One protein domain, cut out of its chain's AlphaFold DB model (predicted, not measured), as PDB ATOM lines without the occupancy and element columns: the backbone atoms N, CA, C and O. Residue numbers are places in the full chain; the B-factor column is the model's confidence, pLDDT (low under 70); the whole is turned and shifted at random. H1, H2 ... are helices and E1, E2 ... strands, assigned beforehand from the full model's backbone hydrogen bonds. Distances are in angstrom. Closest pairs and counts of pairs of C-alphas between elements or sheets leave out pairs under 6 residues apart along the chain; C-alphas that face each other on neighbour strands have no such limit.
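AT A GLANCE: This is residues 21 to 109 of the 116 residues of an uncharacterized protein of Venustampulla echinocandica (UniProt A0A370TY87). One antiparallel sheet of six strands, twisted and curled like part of a barrel, makes the body of this domain. Between E2 and E3 the chain makes a loop that holds the one short helix, H1, which only grazes the sheet. The printed part has 89 residues with the elements E1, E2, H1, E3, E4, E5, E6 along the chain, and the sheet's order is E1 E2 E3 E4 E5 E6. The class is mostly strand; the whole is compact, with a radius of gyration of the C-alphas of 14.0 A, and elongated, spanning 40 by 26 by 25 A.

HOW THE PARTS SIT: E4, residues 73 to 83, and E5, residues 86 to 97, are a hairpin, with N 77 and O 92 2.8 A apart. E4 bends by 76 degrees at residue 80. E6, residues 100 to 108, is an edge strand and forms a hairpin with E5, N 93 and O 104 being 2.8 A apart. On the other side of E4, E3, residues 60 to 67, forms a hairpin with it, N 63 and O 76 being 2.8 A apart. E3, E4, E5 and E6 form a meander, each strand the antiparallel neighbour of the one before. E2, residues 28 to 37, is antiparallel to E3 at 160 degrees, with N 33 and O 64 3.0 A apart. The other edge strand, E1, residues 21 to 24, forms a hairpin with E2 at 119 degrees, with N 22 and O 30 2.8 A apart. H1, residues 45 to 48, only grazes the sheet with residues 47 to 48; its closest C-alpha pair with E5 is Val 47 and His 92, 7.4 A. H1 is too short for an O i to N i+4 pair, and its one O i to N i+3 pair is not within hydrogen-bond range.

IN THESE COORDINATES: E5 is the longest strand by residues, 33.5 A from first to last C-alpha; E2 measures 27.7 A, E4 26.7 A, E6 26.2 A and E3 23.1 A. E1 begins at C-alpha 21, (-23.228, 4.452, -47.583), and E6 ends at C-alpha 108, (-6.471, -15.625, -42.168).

THE WHOLE: The C-alphas of Val 69 and Gly 85 are the two farthest apart, 41.6 A. The printed part has no cut, and the link from H1 to E3 is long, with 11 residues. The model's mean pLDDT over the printed part is 84.6; residues 55, 57 and 58 are under 70.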
ATOM      1  N   GLU A  21     -23.266   4.013 -48.967       85.56
ATOM      2  CA  GLU A  21     -23.228   4.452 -47.583       85.56
ATOM      3  C   GLU A  21     -23.749   3.345 -46.666       85.56
ATOM      4  O   GLU A  21     -24.782   2.727 -46.920       85.56
ATOM      5  N   SER A  22     -23.011   3.094 -45.595       81.75
ATOM      6  CA  SER A  22     -23.375   2.195 -44.511       81.75
ATOM      7  C   SER A  22     -23.060   2.876 -43.184       81.75
ATOM      8  O   SER A  22     -22.190   3.741 -43.104       81.75
ATOM      9  N   THR A  23     -23.784   2.519 -42.128       79.38
ATOM     10  CA  THR A  23     -23.526   3.038 -40.783       79.38
ATOM     11  C   THR A  23     -23.113   1.890 -39.890       79.38
ATOM     12  O   THR A  23     -23.885   0.962 -39.660       79.38
ATOM     13  N   VAL A  24     -21.897   1.973 -39.365       77.69
ATOM     14  CA  VAL A  24     -21.337   0.970 -38.460       77.69
ATOM     15  C   VAL A  24     -21.232   1.552 -37.047       77.69
ATOM     16  O   VAL A  24     -20.817   2.705 -36.901       77.69
ATOM     17  N   PRO A  25     -21.568   0.794 -35.983       70.25
ATOM     18  CA  PRO A  25     -21.660   1.336 -34.623       70.25
ATOM     19  C   PRO A  25     -20.398   2.049 -34.119       70.25
ATOM     20  O   PRO A  25     -20.497   3.011 -33.365       70.25
ATOM     21  N   VAL A  26     -19.213   1.594 -34.538       73.81
ATOM     22  CA  VAL A  26     -17.922   2.110 -34.048       73.81
ATOM     23  C   VAL A  26     -17.379   3.265 -34.891       73.81
ATOM     24  O   VAL A  26     -16.683   4.130 -34.365       73.81
ATOM     25  N   PHE A  27     -17.702   3.311 -36.184       73.75
ATOM     26  CA  PHE A  27     -17.114   4.290 -37.106       73.75
ATOM     27  C   PHE A  27     -18.113   5.306 -37.674       73.75
ATOM     28  O   PHE A  27     -17.700   6.261 -38.337       73.75
ATOM     29  N   GLY A  28     -19.403   5.146 -37.373       81.62
ATOM     30  CA  GLY A  28     -20.471   6.001 -37.877       81.62
ATOM     31  C   GLY A  28     -20.736   5.771 -39.364       81.62
ATOM     32  O   GLY A  28     -20.611   4.651 -39.860       81.62
ATOM     33  N   ALA A  29     -21.126   6.837 -40.064       84.88
ATOM     34  CA  ALA A  29     -21.393   6.800 -41.496       84.88
ATOM     35  C   ALA A  29     -20.092   6.640 -42.302       84.88
ATOM     36  O   ALA A  29     -19.166   7.460 -42.213       84.88
ATOM     37  N   ILE A  30     -20.047   5.582 -43.104       87.88
ATOM     38  CA  ILE A  30     -18.955   5.237 -44.009       87.88
ATOM     39  C   ILE A  30     -19.499   5.026 -45.421       87.88
ATOM     40  O   ILE A  30     -20.619   4.558 -45.593       87.88
ATOM     41  N   ALA A  31     -18.699   5.337 -46.432       87.88
ATOM     42  CA  ALA A  31     -18.945   4.945 -47.812       87.88
ATOM     43  C   ALA A  31     -17.979   3.815 -48.174       87.88
ATOM     44  O   ALA A  31     -16.763   3.988 -48.084       87.88
ATOM     45  N   VAL A  32     -18.521   2.666 -48.565       87.44
ATOM     46  CA  VAL A  32     -17.757   1.474 -48.941       87.44
ATOM     47  C   VAL A  32     -17.945   1.221 -50.426       87.44
ATOM     48  O   VAL A  32     -19.069   1.232 -50.927       87.44
ATOM     49  N   LEU A  33     -16.849   0.969 -51.132       89.62
ATOM     50  CA  LEU A  33     -16.861   0.390 -52.469       89.62
ATOM     51  C   LEU A  33     -15.905  -0.794 -52.494       89.62
ATOM     52  O   LEU A  33     -14.849  -0.758 -51.865       89.62
ATOM     53  N   ALA A  34     -16.255  -1.820 -53.254       88.81
ATOM     54  CA  ALA A  34     -15.387  -2.961 -53.461       88.81
ATOM     55  C   ALA A  34     -15.477  -3.443 -54.910       88.81
ATOM     56  O   ALA A  34     -16.499  -3.267 -55.580       88.81
ATOM     57  N   LYS A  35     -14.381  -4.004 -55.420       88.25
ATOM     58  CA  LYS A  35     -14.284  -4.496 -56.796       88.25
ATOM     59  C   LYS A  35     -13.239  -5.592 -56.930       88.25
ATOM     60  O   LYS A  35     -12.258  -5.614 -56.189       88.25
ATOM     61  N   TYR A  36     -13.417  -6.439 -57.935       88.19
ATOM     62  CA  TYR A  36     -12.350  -7.320 -58.392       88.19
ATOM     63  C   TYR A  36     -11.319  -6.549 -59.206       88.19
ATOM     64  O   TYR A  36     -11.667  -5.699 -60.031       88.19
ATOM     65  N   VAL A  37     -10.051  -6.880 -58.994       85.81
ATOM     66  CA  VAL A  37      -8.939  -6.422 -59.822       85.81
ATOM     67  C   VAL A  37      -7.979  -7.581 -60.094       85.81
ATOM     68  O   VAL A  37      -7.795  -8.444 -59.229       85.81
ATOM     69  N   PRO A  38      -7.316  -7.601 -61.260       84.69
ATOM     70  CA  PRO A  38      -6.141  -8.441 -61.432       84.69
ATOM     71  C   PRO A  38      -5.026  -7.934 -60.511       84.69
ATOM     72  O   PRO A  38      -4.931  -6.726 -60.267       84.69
ATOM     73  N   VAL A  39      -4.116  -8.811 -60.074       80.25
ATOM     74  CA  VAL A  39      -2.923  -8.396 -59.295       80.25
ATOM     75  C   VAL A  39      -2.134  -7.306 -60.025       80.25
ATOM     76  O   VAL A  39      -1.610  -6.374 -59.417       80.25
ATOM     77  N   ALA A  40      -2.123  -7.357 -61.360       79.38
ATOM     78  CA  ALA A  40      -1.477  -6.353 -62.192       79.38
ATOM     79  C   ALA A  40      -2.084  -4.937 -62.091       79.38
ATOM     80  O   ALA A  40      -1.407  -3.967 -62.435       79.38
ATOM     81  N   GLY A  41      -3.334  -4.818 -61.637       77.75
ATOM     82  CA  GLY A  41      -4.053  -3.557 -61.451       77.75
ATOM     83  C   GLY A  41      -3.919  -2.950 -60.053       77.75
ATOM     84  O   GLY A  41      -4.532  -1.918 -59.793       77.75
ATOM     85  N   ILE A  42      -3.155  -3.574 -59.150       81.25
ATOM     86  CA  ILE A  42      -2.862  -3.019 -57.824       81.25
ATOM     87  C   ILE A  42      -1.834  -1.887 -57.974       81.25
ATOM     88  O   ILE A  42      -0.739  -2.103 -58.500       81.25
ATOM     89  N   GLU A  43      -2.196  -0.686 -57.513       77.50
ATOM     90  CA  GLU A  43      -1.353   0.519 -57.590       77.50
ATOM     91  C   GLU A  43      -0.176   0.484 -56.606       77.50
ATOM     92  O   GLU A  43       0.922   0.933 -56.932       77.50
ATOM     93  N   ASP A  44      -0.386  -0.074 -55.411       78.56
ATOM     94  CA  ASP A  44       0.664  -0.226 -54.403       78.56
ATOM     95  C   ASP A  44       1.624  -1.352 -54.816       78.56
ATOM     96  O   ASP A  44       1.302  -2.539 -54.722       78.56
ATOM     97  N   MET A  45       2.807  -0.970 -55.302       71.44
ATOM     98  CA  MET A  45       3.819  -1.901 -55.805       71.44
ATOM     99  C   MET A  45       4.371  -2.834 -54.718       71.44
ATOM    100  O   MET A  45       4.654  -3.995 -55.016       71.44
ATOM    101  N   ASP A  46       4.491  -2.358 -53.474       76.69
ATOM    102  CA  ASP A  46       5.024  -3.145 -52.356       76.69
ATOM    103  C   ASP A  46       4.045  -4.240 -51.941       76.69
ATOM    104  O   ASP A  46       4.436  -5.354 -51.585       76.69
ATOM    105  N   VAL A  47       2.752  -3.918 -51.973       78.19
ATOM    106  CA  VAL A  47       1.681  -4.868 -51.685       78.19
ATOM    107  C   VAL A  47       1.479  -5.818 -52.868       78.19
ATOM    108  O   VAL A  47       1.365  -7.027 -52.676       78.19
ATOM    109  N   ARG A  48       1.519  -5.304 -54.102       79.81
ATOM    110  CA  ARG A  48       1.398  -6.097 -55.332       79.81
ATOM    111  C   ARG A  48       2.449  -7.198 -55.431       79.81
ATOM    112  O   ARG A  48       2.112  -8.303 -55.834       79.81
ATOM    113  N   ALA A  49       3.698  -6.905 -55.073       78.19
ATOM    114  CA  ALA A  49       4.798  -7.867 -55.162       78.19
ATOM    115  C   ALA A  49       4.625  -9.096 -54.250       78.19
ATOM    116  O   ALA A  49       5.292 -10.103 -54.466       78.19
ATOM    117  N   LYS A  50       3.755  -9.015 -53.236       80.56
ATOM    118  CA  LYS A  50       3.508 -10.099 -52.272       80.56
ATOM    119  C   LYS A  50       2.392 -11.044 -52.703       80.56
ATOM    120  O   LYS A  50       2.346 -12.179 -52.244       80.56
ATOM    121  N   PHE A  51       1.483 -10.575 -53.553       82.06
ATOM    122  CA  PHE A  51       0.341 -11.373 -53.971       82.06
ATOM    123  C   PHE A  51       0.725 -12.380 -55.056       82.06
ATOM    124  O   PHE A  51       1.487 -12.083 -55.979       82.06
ATOM    125  N   GLU A  52       0.146 -13.572 -54.952       78.38
ATOM    126  CA  GLU A  52       0.251 -14.621 -55.957       78.38
ATOM    127  C   GLU A  52      -0.270 -14.095 -57.301       78.38
ATOM    128  O   GLU A  52      -1.420 -13.669 -57.424       78.38
ATOM    129  N   THR A  53       0.587 -14.095 -58.321       73.00
ATOM    130  CA  THR A  53       0.189 -13.684 -59.668       73.00
ATOM    131  C   THR A  53      -0.481 -14.860 -60.367       73.00
ATOM    132  O   THR A  53       0.104 -15.934 -60.468       73.00
ATOM    133  N   SER A  54      -1.690 -14.643 -60.876       70.19
ATOM    134  CA  SER A  54      -2.393 -15.581 -61.752       70.19
ATOM    135  C   SER A  54      -2.812 -14.862 -63.031       70.19
ATOM    136  O   SER A  54      -2.998 -13.642 -63.030       70.19
ATOM    137  N   ASP A  55      -2.985 -15.626 -64.107       65.75
ATOM    138  CA  ASP A  55      -3.491 -15.139 -65.394       65.75
ATOM    139  C   ASP A  55      -4.993 -14.790 -65.345       65.75
ATOM    140  O   ASP A  55      -5.542 -14.218 -66.290       65.75
ATOM    141  N   GLU A  56      -5.678 -15.107 -64.240       71.38
ATOM    142  CA  GLU A  56      -7.093 -14.797 -64.067       71.38
ATOM    143  C   GLU A  56      -7.355 -13.321 -63.708       71.38
ATOM    144  O   GLU A  56      -6.699 -12.753 -62.827       71.38
ATOM    145  N   PRO A  57      -8.388 -12.696 -64.308       61.78
ATOM    146  CA  PRO A  57      -8.685 -11.276 -64.118       61.78
ATOM    147  C   PRO A  57      -9.254 -10.921 -62.731       61.78
ATOM    148  O   PRO A  57      -9.317  -9.739 -62.396       61.78
ATOM    149  N   GLN A  58      -9.687 -11.903 -61.931       68.06
ATOM    150  CA  GLN A  58     -10.352 -11.714 -60.631       68.06
ATOM    151  C   GLN A  58      -9.524 -12.279 -59.470       68.06
ATOM    152  O   GLN A  58     -10.022 -13.017 -58.625       68.06
ATOM    153  N   THR A  59      -8.236 -11.950 -59.431       79.69
ATOM    154  CA  THR A  59      -7.297 -12.530 -58.461       79.69
ATOM    155  C   THR A  59      -7.287 -11.839 -57.101       79.69
ATOM    156  O   THR A  59      -6.924 -12.457 -56.101       79.69
ATOM    157  N   ALA A  60      -7.652 -10.558 -57.057       86.06
ATOM    158  CA  ALA A  60      -7.648  -9.762 -55.841       86.06
ATOM    159  C   ALA A  60      -8.934  -8.941 -55.714       86.06
ATOM    160  O   ALA A  60      -9.577  -8.576 -56.703       86.06
ATOM    161  N   ILE A  61      -9.298  -8.628 -54.473       89.12
ATOM    162  CA  ILE A  61     -10.396  -7.718 -54.152       89.12
ATOM    163  C   ILE A  61      -9.786  -6.435 -53.606       89.12
ATOM    164  O   ILE A  61      -8.991  -6.464 -52.668       89.12
ATOM    165  N   VAL A  62     -10.175  -5.303 -54.186       89.94
ATOM    166  CA  VAL A  62      -9.871  -3.981 -53.638       89.94
ATOM    167  C   VAL A  62     -11.132  -3.436 -53.004       89.94
ATOM    168  O   VAL A  62     -12.175  -3.351 -53.649       89.94
ATOM    169  N   GLU A  63     -11.005  -3.035 -51.754       89.94
ATOM    170  CA  GLU A  63     -12.028  -2.381 -50.961       89.94
ATOM    171  C   GLU A  63     -11.516  -0.990 -50.579       89.94
ATOM    172  O   GLU A  63     -10.394  -0.839 -50.103       89.94
ATOM    173  N   VAL A  64     -12.344   0.033 -50.773       90.25
ATOM    174  CA  VAL A  64     -12.069   1.388 -50.295       90.25
ATOM    175  C   VAL A  64     -13.203   1.803 -49.375       90.25
ATOM    176  O   VAL A  64     -14.369   1.834 -49.773       90.25
ATOM    177  N   VAL A  65     -12.844   2.132 -48.140       89.50
ATOM    178  CA  VAL A  65     -13.751   2.610 -47.103       89.50
ATOM    179  C   VAL A  65     -13.397   4.051 -46.781       89.50
ATOM    180  O   VAL A  65     -12.266   4.360 -46.422       89.50
ATOM    181  N   ARG A  66     -14.370   4.949 -46.887       89.50
ATOM    182  CA  ARG A  66     -14.214   6.371 -46.572       89.50
ATOM    183  C   ARG A  66     -15.130   6.749 -45.432       89.50
ATOM    184  O   ARG A  66     -16.306   6.397 -45.445       89.50
ATOM    185  N   SER A  67     -14.632   7.514 -44.470       87.62
ATOM    186  CA  SER A  67     -15.507   8.134 -43.479       87.62
ATOM    187  C   SER A  67     -16.218   9.341 -44.069       87.62
ATOM    188  O   SER A  67     -15.571  10.234 -44.611       87.62
ATOM    189  N   VAL A  68     -17.536   9.407 -43.886       80.50
ATOM    190  CA  VAL A  68     -18.339  10.565 -44.309       80.50
ATOM    191  C   VAL A  68     -18.081  11.776 -43.402       80.50
ATOM    192  O   VAL A  68     -18.161  12.916 -43.844       80.50
ATOM    193  N   VAL A  69     -17.733  11.538 -42.130       75.94
ATOM    194  CA  VAL A  69     -17.644  12.590 -41.100       75.94
ATOM    195  C   VAL A  69     -16.212  12.827 -40.619       75.94
ATOM    196  O   VAL A  69     -15.814  13.963 -40.388       75.94
ATOM    197  N   ASN A  70     -15.417  11.766 -40.464       77.38
ATOM    198  CA  ASN A  70     -14.141  11.827 -39.744       77.38
ATOM    199  C   ASN A  70     -12.909  11.959 -40.656       77.38
ATOM    200  O   ASN A  70     -11.785  11.962 -40.146       77.38
ATOM    201  N   GLY A  71     -13.112  12.049 -41.976       84.00
ATOM    202  CA  GLY A  71     -12.076  12.387 -42.959       84.00
ATOM    203  C   GLY A  71     -10.930  11.381 -43.097       84.00
ATOM    204  O   GLY A  71      -9.856  11.752 -43.560       84.00
ATOM    205  N   TRP A  72     -11.123  10.134 -42.664       89.75
ATOM    206  CA  TRP A  72     -10.169   9.053 -42.900       89.75
ATOM    207  C   TRP A  72     -10.604   8.194 -44.091       89.75
ATOM    208  O   TRP A  72     -11.798   8.056 -44.370       89.75
ATOM    209  N   GLU A  73      -9.625   7.611 -44.773       90.62
ATOM    210  CA  GLU A  73      -9.814   6.662 -45.870       90.62
ATOM    211  C   GLU A  73      -8.982   5.410 -45.597       90.62
ATOM    212  O   GLU A  73      -7.817   5.508 -45.215       90.62
ATOM    213  N   THR A  74      -9.569   4.238 -45.806       90.62
ATOM    214  CA  THR A  74      -8.893   2.945 -45.749       90.62
ATOM    215  C   THR A  74      -8.984   2.271 -47.105       90.62
ATOM    216  O   THR A  74     -10.080   2.042 -47.608       90.62
ATOM    217  N   THR A  75      -7.839   1.912 -47.676       91.19
ATOM    218  CA  THR A  75      -7.763   1.035 -48.849       91.19
ATOM    219  C   THR A  75      -7.294  -0.338 -48.397       91.19
ATOM    220  O   THR A  75      -6.208  -0.465 -47.836       91.19
ATOM    221  N   SER A  76      -8.108  -1.359 -48.633       90.88
ATOM    222  CA  SER A  76      -7.797  -2.750 -48.329       90.88
ATOM    223  C   SER A  76      -7.660  -3.560 -49.612       90.88
ATOM    224  O   SER A  76      -8.498  -3.475 -50.505       90.88
ATOM    225  N   ILE A  77      -6.630  -4.394 -49.680       91.56
ATOM    226  CA  ILE A  77      -6.387  -5.330 -50.776       91.56
ATOM    227  C   ILE A  77      -6.402  -6.737 -50.198       91.56
ATOM    228  O   ILE A  77      -5.673  -7.032 -49.251       91.56
ATOM    229  N   TRP A  78      -7.262  -7.582 -50.752       91.44
ATOM    230  CA  TRP A  78      -7.505  -8.938 -50.295       91.44
ATOM    231  C   TRP A  78      -7.075  -9.896 -51.405       91.44
ATOM    232  O   TRP A  78      -7.380  -9.667 -52.577       91.44
ATOM    233  N   GLY A  79      -6.382 -10.969 -51.044       90.31
ATOM    234  CA  GLY A  79      -5.873 -11.938 -52.008       90.31
ATOM    235  C   GLY A  79      -5.069 -13.041 -51.338       90.31
ATOM    236  O   GLY A  79      -5.044 -13.146 -50.112       90.31
ATOM    237  N   PHE A  80      -4.407 -13.864 -52.144       89.75
ATOM    238  CA  PHE A  80      -3.550 -14.939 -51.651       89.75
ATOM    239  C   PHE A  80      -2.076 -14.534 -51.687       89.75
ATOM    240  O   PHE A  80      -1.587 -14.030 -52.695       89.75
ATOM    241  N   GLU A  81      -1.386 -14.751 -50.574       89.44
ATOM    242  CA  GLU A  81       0.050 -14.512 -50.386       89.44
ATOM    243  C   GLU A  81       0.669 -15.784 -49.793       89.44
ATOM    244  O   GLU A  81       0.028 -16.495 -49.011       89.44
ATOM    245  N   GLU A  82       1.914 -16.082 -50.160       88.25
ATOM    246  CA  GLU A  82       2.698 -17.105 -49.468       88.25
ATOM    247  C   GLU A  82       3.214 -16.520 -48.148       88.25
ATOM    248  O   GLU A  82       4.028 -15.596 -48.131       88.25
ATOM    249  N   VAL A  83       2.724 -17.048 -47.029       86.50
ATOM    250  CA  VAL A  83       3.133 -16.645 -45.682       86.50
ATOM    251  C   VAL A  83       3.744 -17.863 -45.006       86.50
ATOM    252  O   VAL A  83       3.074 -18.873 -44.829       86.50
ATOM    253  N   GLU A  84       5.029 -17.772 -44.658       87.00
ATOM    254  CA  GLU A  84       5.779 -18.860 -44.002       87.00
ATOM    255  C   GLU A  84       5.772 -20.188 -44.790       87.00
ATOM    256  O   GLU A  84       5.825 -21.269 -44.214       87.00
ATOM    257  N   GLY A  85       5.739 -20.109 -46.126       86.94
ATOM    258  CA  GLY A  85       5.712 -21.280 -47.013       86.94
ATOM    259  C   GLY A  85       4.323 -21.893 -47.209       86.94
ATOM    260  O   GLY A  85       4.194 -22.914 -47.881       86.94
ATOM    261  N   GLU A  86       3.276 -21.277 -46.657       87.69
ATOM    262  CA  GLU A  86       1.893 -21.702 -46.836       87.69
ATOM    263  C   GLU A  86       1.088 -20.646 -47.598       87.69
ATOM    264  O   GLU A  86       1.186 -19.443 -47.349       87.69
ATOM    265  N   ARG A  87       0.231 -21.097 -48.516       88.88
ATOM    266  CA  ARG A  87      -0.692 -20.217 -49.239       88.88
ATOM    267  C   ARG A  87      -1.802 -19.752 -48.298       88.88
ATOM    268  O   ARG A  87      -2.703 -20.528 -47.977       88.88
ATOM    269  N   ARG A  88      -1.763 -18.487 -47.874       88.88
ATOM    270  CA  ARG A  88      -2.738 -17.902 -46.943       88.88
ATOM    271  C   ARG A  88      -3.585 -16.836 -47.623       88.88
ATOM    272  O   ARG A  88      -3.121 -16.112 -48.501       88.88
ATOM    273  N   TYR A  89      -4.841 -16.725 -47.191       89.06
ATOM    274  CA  TYR A  89      -5.672 -15.583 -47.554       89.06
ATOM    275  C   TYR A  89      -5.280 -14.397 -46.675       89.06
ATOM    276  O   TYR A  89      -5.258 -14.509 -45.448       89.06
ATOM    277  N   VAL A  90      -4.933 -13.274 -47.296       90.88
ATOM    278  CA  VAL A  90      -4.375 -12.102 -46.624       90.88
ATOM    279  C   VAL A  90      -5.142 -10.853 -47.034       90.88
ATOM    280  O   VAL A  90      -5.548 -10.696 -48.185       90.88
ATOM    281  N   ARG A  91      -5.312  -9.938 -46.078       91.00
ATOM    282  CA  ARG A  91      -5.811  -8.583 -46.314       91.00
ATOM    283  C   ARG A  91      -4.791  -7.561 -45.832       91.00
ATOM    284  O   ARG A  91      -4.528  -7.465 -44.633       91.00
ATOM    285  N   HIS A  92      -4.250  -6.776 -46.755       91.38
ATOM    286  CA  HIS A  92      -3.433  -5.601 -46.450       91.38
ATOM    287  C   HIS A  92      -4.327  -4.371 -46.446       91.38
ATOM    288  O   HIS A  92      -4.987  -4.103 -47.441       91.38
ATOM    289  N   SER A  93      -4.350  -3.625 -45.347       90.31
ATOM    290  CA  SER A  93      -5.146  -2.407 -45.202       90.31
ATOM    291  C   SER A  93      -4.243  -1.214 -44.920       90.31
ATOM    292  O   SER A  93      -3.390  -1.256 -44.032       90.31
ATOM    293  N   LEU A  94      -4.464  -0.138 -45.663       91.19
ATOM    294  CA  LEU A  94      -3.791   1.141 -45.529       91.19
ATOM    295  C   LEU A  94      -4.814   2.200 -45.136       91.19
ATOM    296  O   LEU A  94      -5.652   2.569 -45.954       91.19
ATOM    297  N   THR A  95      -4.737   2.697 -43.907       91.12
ATOM    298  CA  THR A  95      -5.619   3.757 -43.407       91.12
ATOM    299  C   THR A  95      -4.868   5.074 -43.336       91.12
ATOM    300  O   THR A  95      -3.810   5.149 -42.715       91.12
ATOM    301  N   LYS A  96      -5.433   6.126 -43.925       91.88
ATOM    302  CA  LYS A  96      -4.892   7.485 -43.931       91.88
ATOM    303  C   LYS A  96      -5.863   8.450 -43.264       91.88
ATOM    304  O   LYS A  96      -7.069   8.392 -43.507       91.88
ATOM    305  N   LYS A  97      -5.340   9.361 -42.441       90.94
ATOM    306  CA  LYS A  97      -6.087  10.477 -41.847       90.94
ATOM    307  C   LYS A  97      -5.164  11.683 -41.682       90.94
ATOM    308  O   LYS A  97      -4.328  11.704 -40.782       90.94
ATOM    309  N   GLY A  98      -5.329  12.696 -42.533       89.00
ATOM    310  CA  GLY A  98      -4.376  13.809 -42.601       89.00
ATOM    311  C   GLY A  98      -2.969  13.287 -42.906       89.00
ATOM    312  O   GLY A  98      -2.803  12.504 -43.837       89.00
ATOM    313  N   ASP A  99      -1.993  13.651 -42.074       89.81
ATOM    314  CA  ASP A  99      -0.594  13.213 -42.212       89.81
ATOM    315  C   ASP A  99      -0.303  11.855 -41.548       89.81
ATOM    316  O   ASP A  99       0.837  11.390 -41.535       89.81
ATOM    317  N   GLN A 100      -1.314  11.214 -40.952       91.31
ATOM    318  CA  GLN A 100      -1.159   9.919 -40.299       91.31
ATOM    319  C   GLN A 100      -1.490   8.783 -41.262       91.31
ATOM    320  O   GLN A 100      -2.547   8.776 -41.896       91.31
ATOM    321  N   GLU A 101      -0.613   7.784 -41.300       92.31
ATOM    322  CA  GLU A 101      -0.783   6.557 -42.069       92.31
ATOM    323  C   GLU A 101      -0.614   5.340 -41.151       92.31
ATOM    324  O   GLU A 101       0.310   5.284 -40.338       92.31
ATOM    325  N   LEU A 102      -1.507   4.359 -41.286       91.69
ATOM    326  CA  LEU A 102      -1.451   3.087 -40.577       91.69
ATOM    327  C   LEU A 102      -1.559   1.932 -41.573       91.69
ATOM    328  O   LEU A 102      -2.538   1.831 -42.312       91.69
ATOM    329  N   LYS A 103      -0.568   1.037 -41.546       91.06
ATOM    330  CA  LYS A 103      -0.546  -0.209 -42.318       91.06
ATOM    331  C   LYS A 103      -0.896  -1.382 -41.412       91.06
ATOM    332  O   LYS A 103      -0.288  -1.555 -40.359       91.06
ATOM    333  N   LEU A 104      -1.862  -2.190 -41.829       90.19
ATOM    334  CA  LEU A 104      -2.314  -3.391 -41.132       90.19
ATOM    335  C   LEU A 104      -2.276  -4.575 -42.096       90.19
ATOM    336  O   LEU A 104      -2.640  -4.441 -43.261       90.19
ATOM    337  N   ARG A 105      -1.871  -5.744 -41.599       90.62
ATOM    338  CA  ARG A 105      -1.916  -7.006 -42.342       90.62
ATOM    339  C   ARG A 105      -2.709  -8.027 -41.541       90.62
ATOM    340  O   ARG A 105      -2.336  -8.341 -40.414       90.62
ATOM    341  N   PHE A 106      -3.767  -8.554 -42.139       89.12
ATOM    342  CA  PHE A 106      -4.536  -9.676 -41.617       89.12
ATOM    343  C   PHE A 106      -4.143 -10.928 -42.385       89.12
ATOM    344  O   PHE A 106      -4.254 -10.944 -43.607       89.12
ATOM    345  N   VAL A 107      -3.697 -11.958 -41.676       88.88
ATOM    346  CA  VAL A 107      -3.456 -13.292 -42.233       88.88
ATOM    347  C   VAL A 107      -4.555 -14.187 -41.683       88.88
ATOM    348  O   VAL A 107      -4.727 -14.257 -40.468       88.88
ATOM    349  N   TYR A 108      -5.344 -14.792 -42.565       86.31
ATOM    350  CA  TYR A 108      -6.471 -15.625 -42.168       86.31
ATOM    351  C   TYR A 108      -6.052 -17.098 -42.116       86.31
ATOM    352  O   TYR A 108      -5.537 -17.656 -43.089       86.31
ATOM    353  N   ASP A 109      -6.307 -17.725 -40.971       83.19
ATOM    354  CA  ASP A 109      -6.254 -19.173 -40.786       83.19
ATOM    355  C   ASP A 109      -7.611 -19.793 -41.128       83.19
ATOM    356  O   ASP A 109      -8.654 -19.339 -40.652       83.19
TER     357      ASP A 109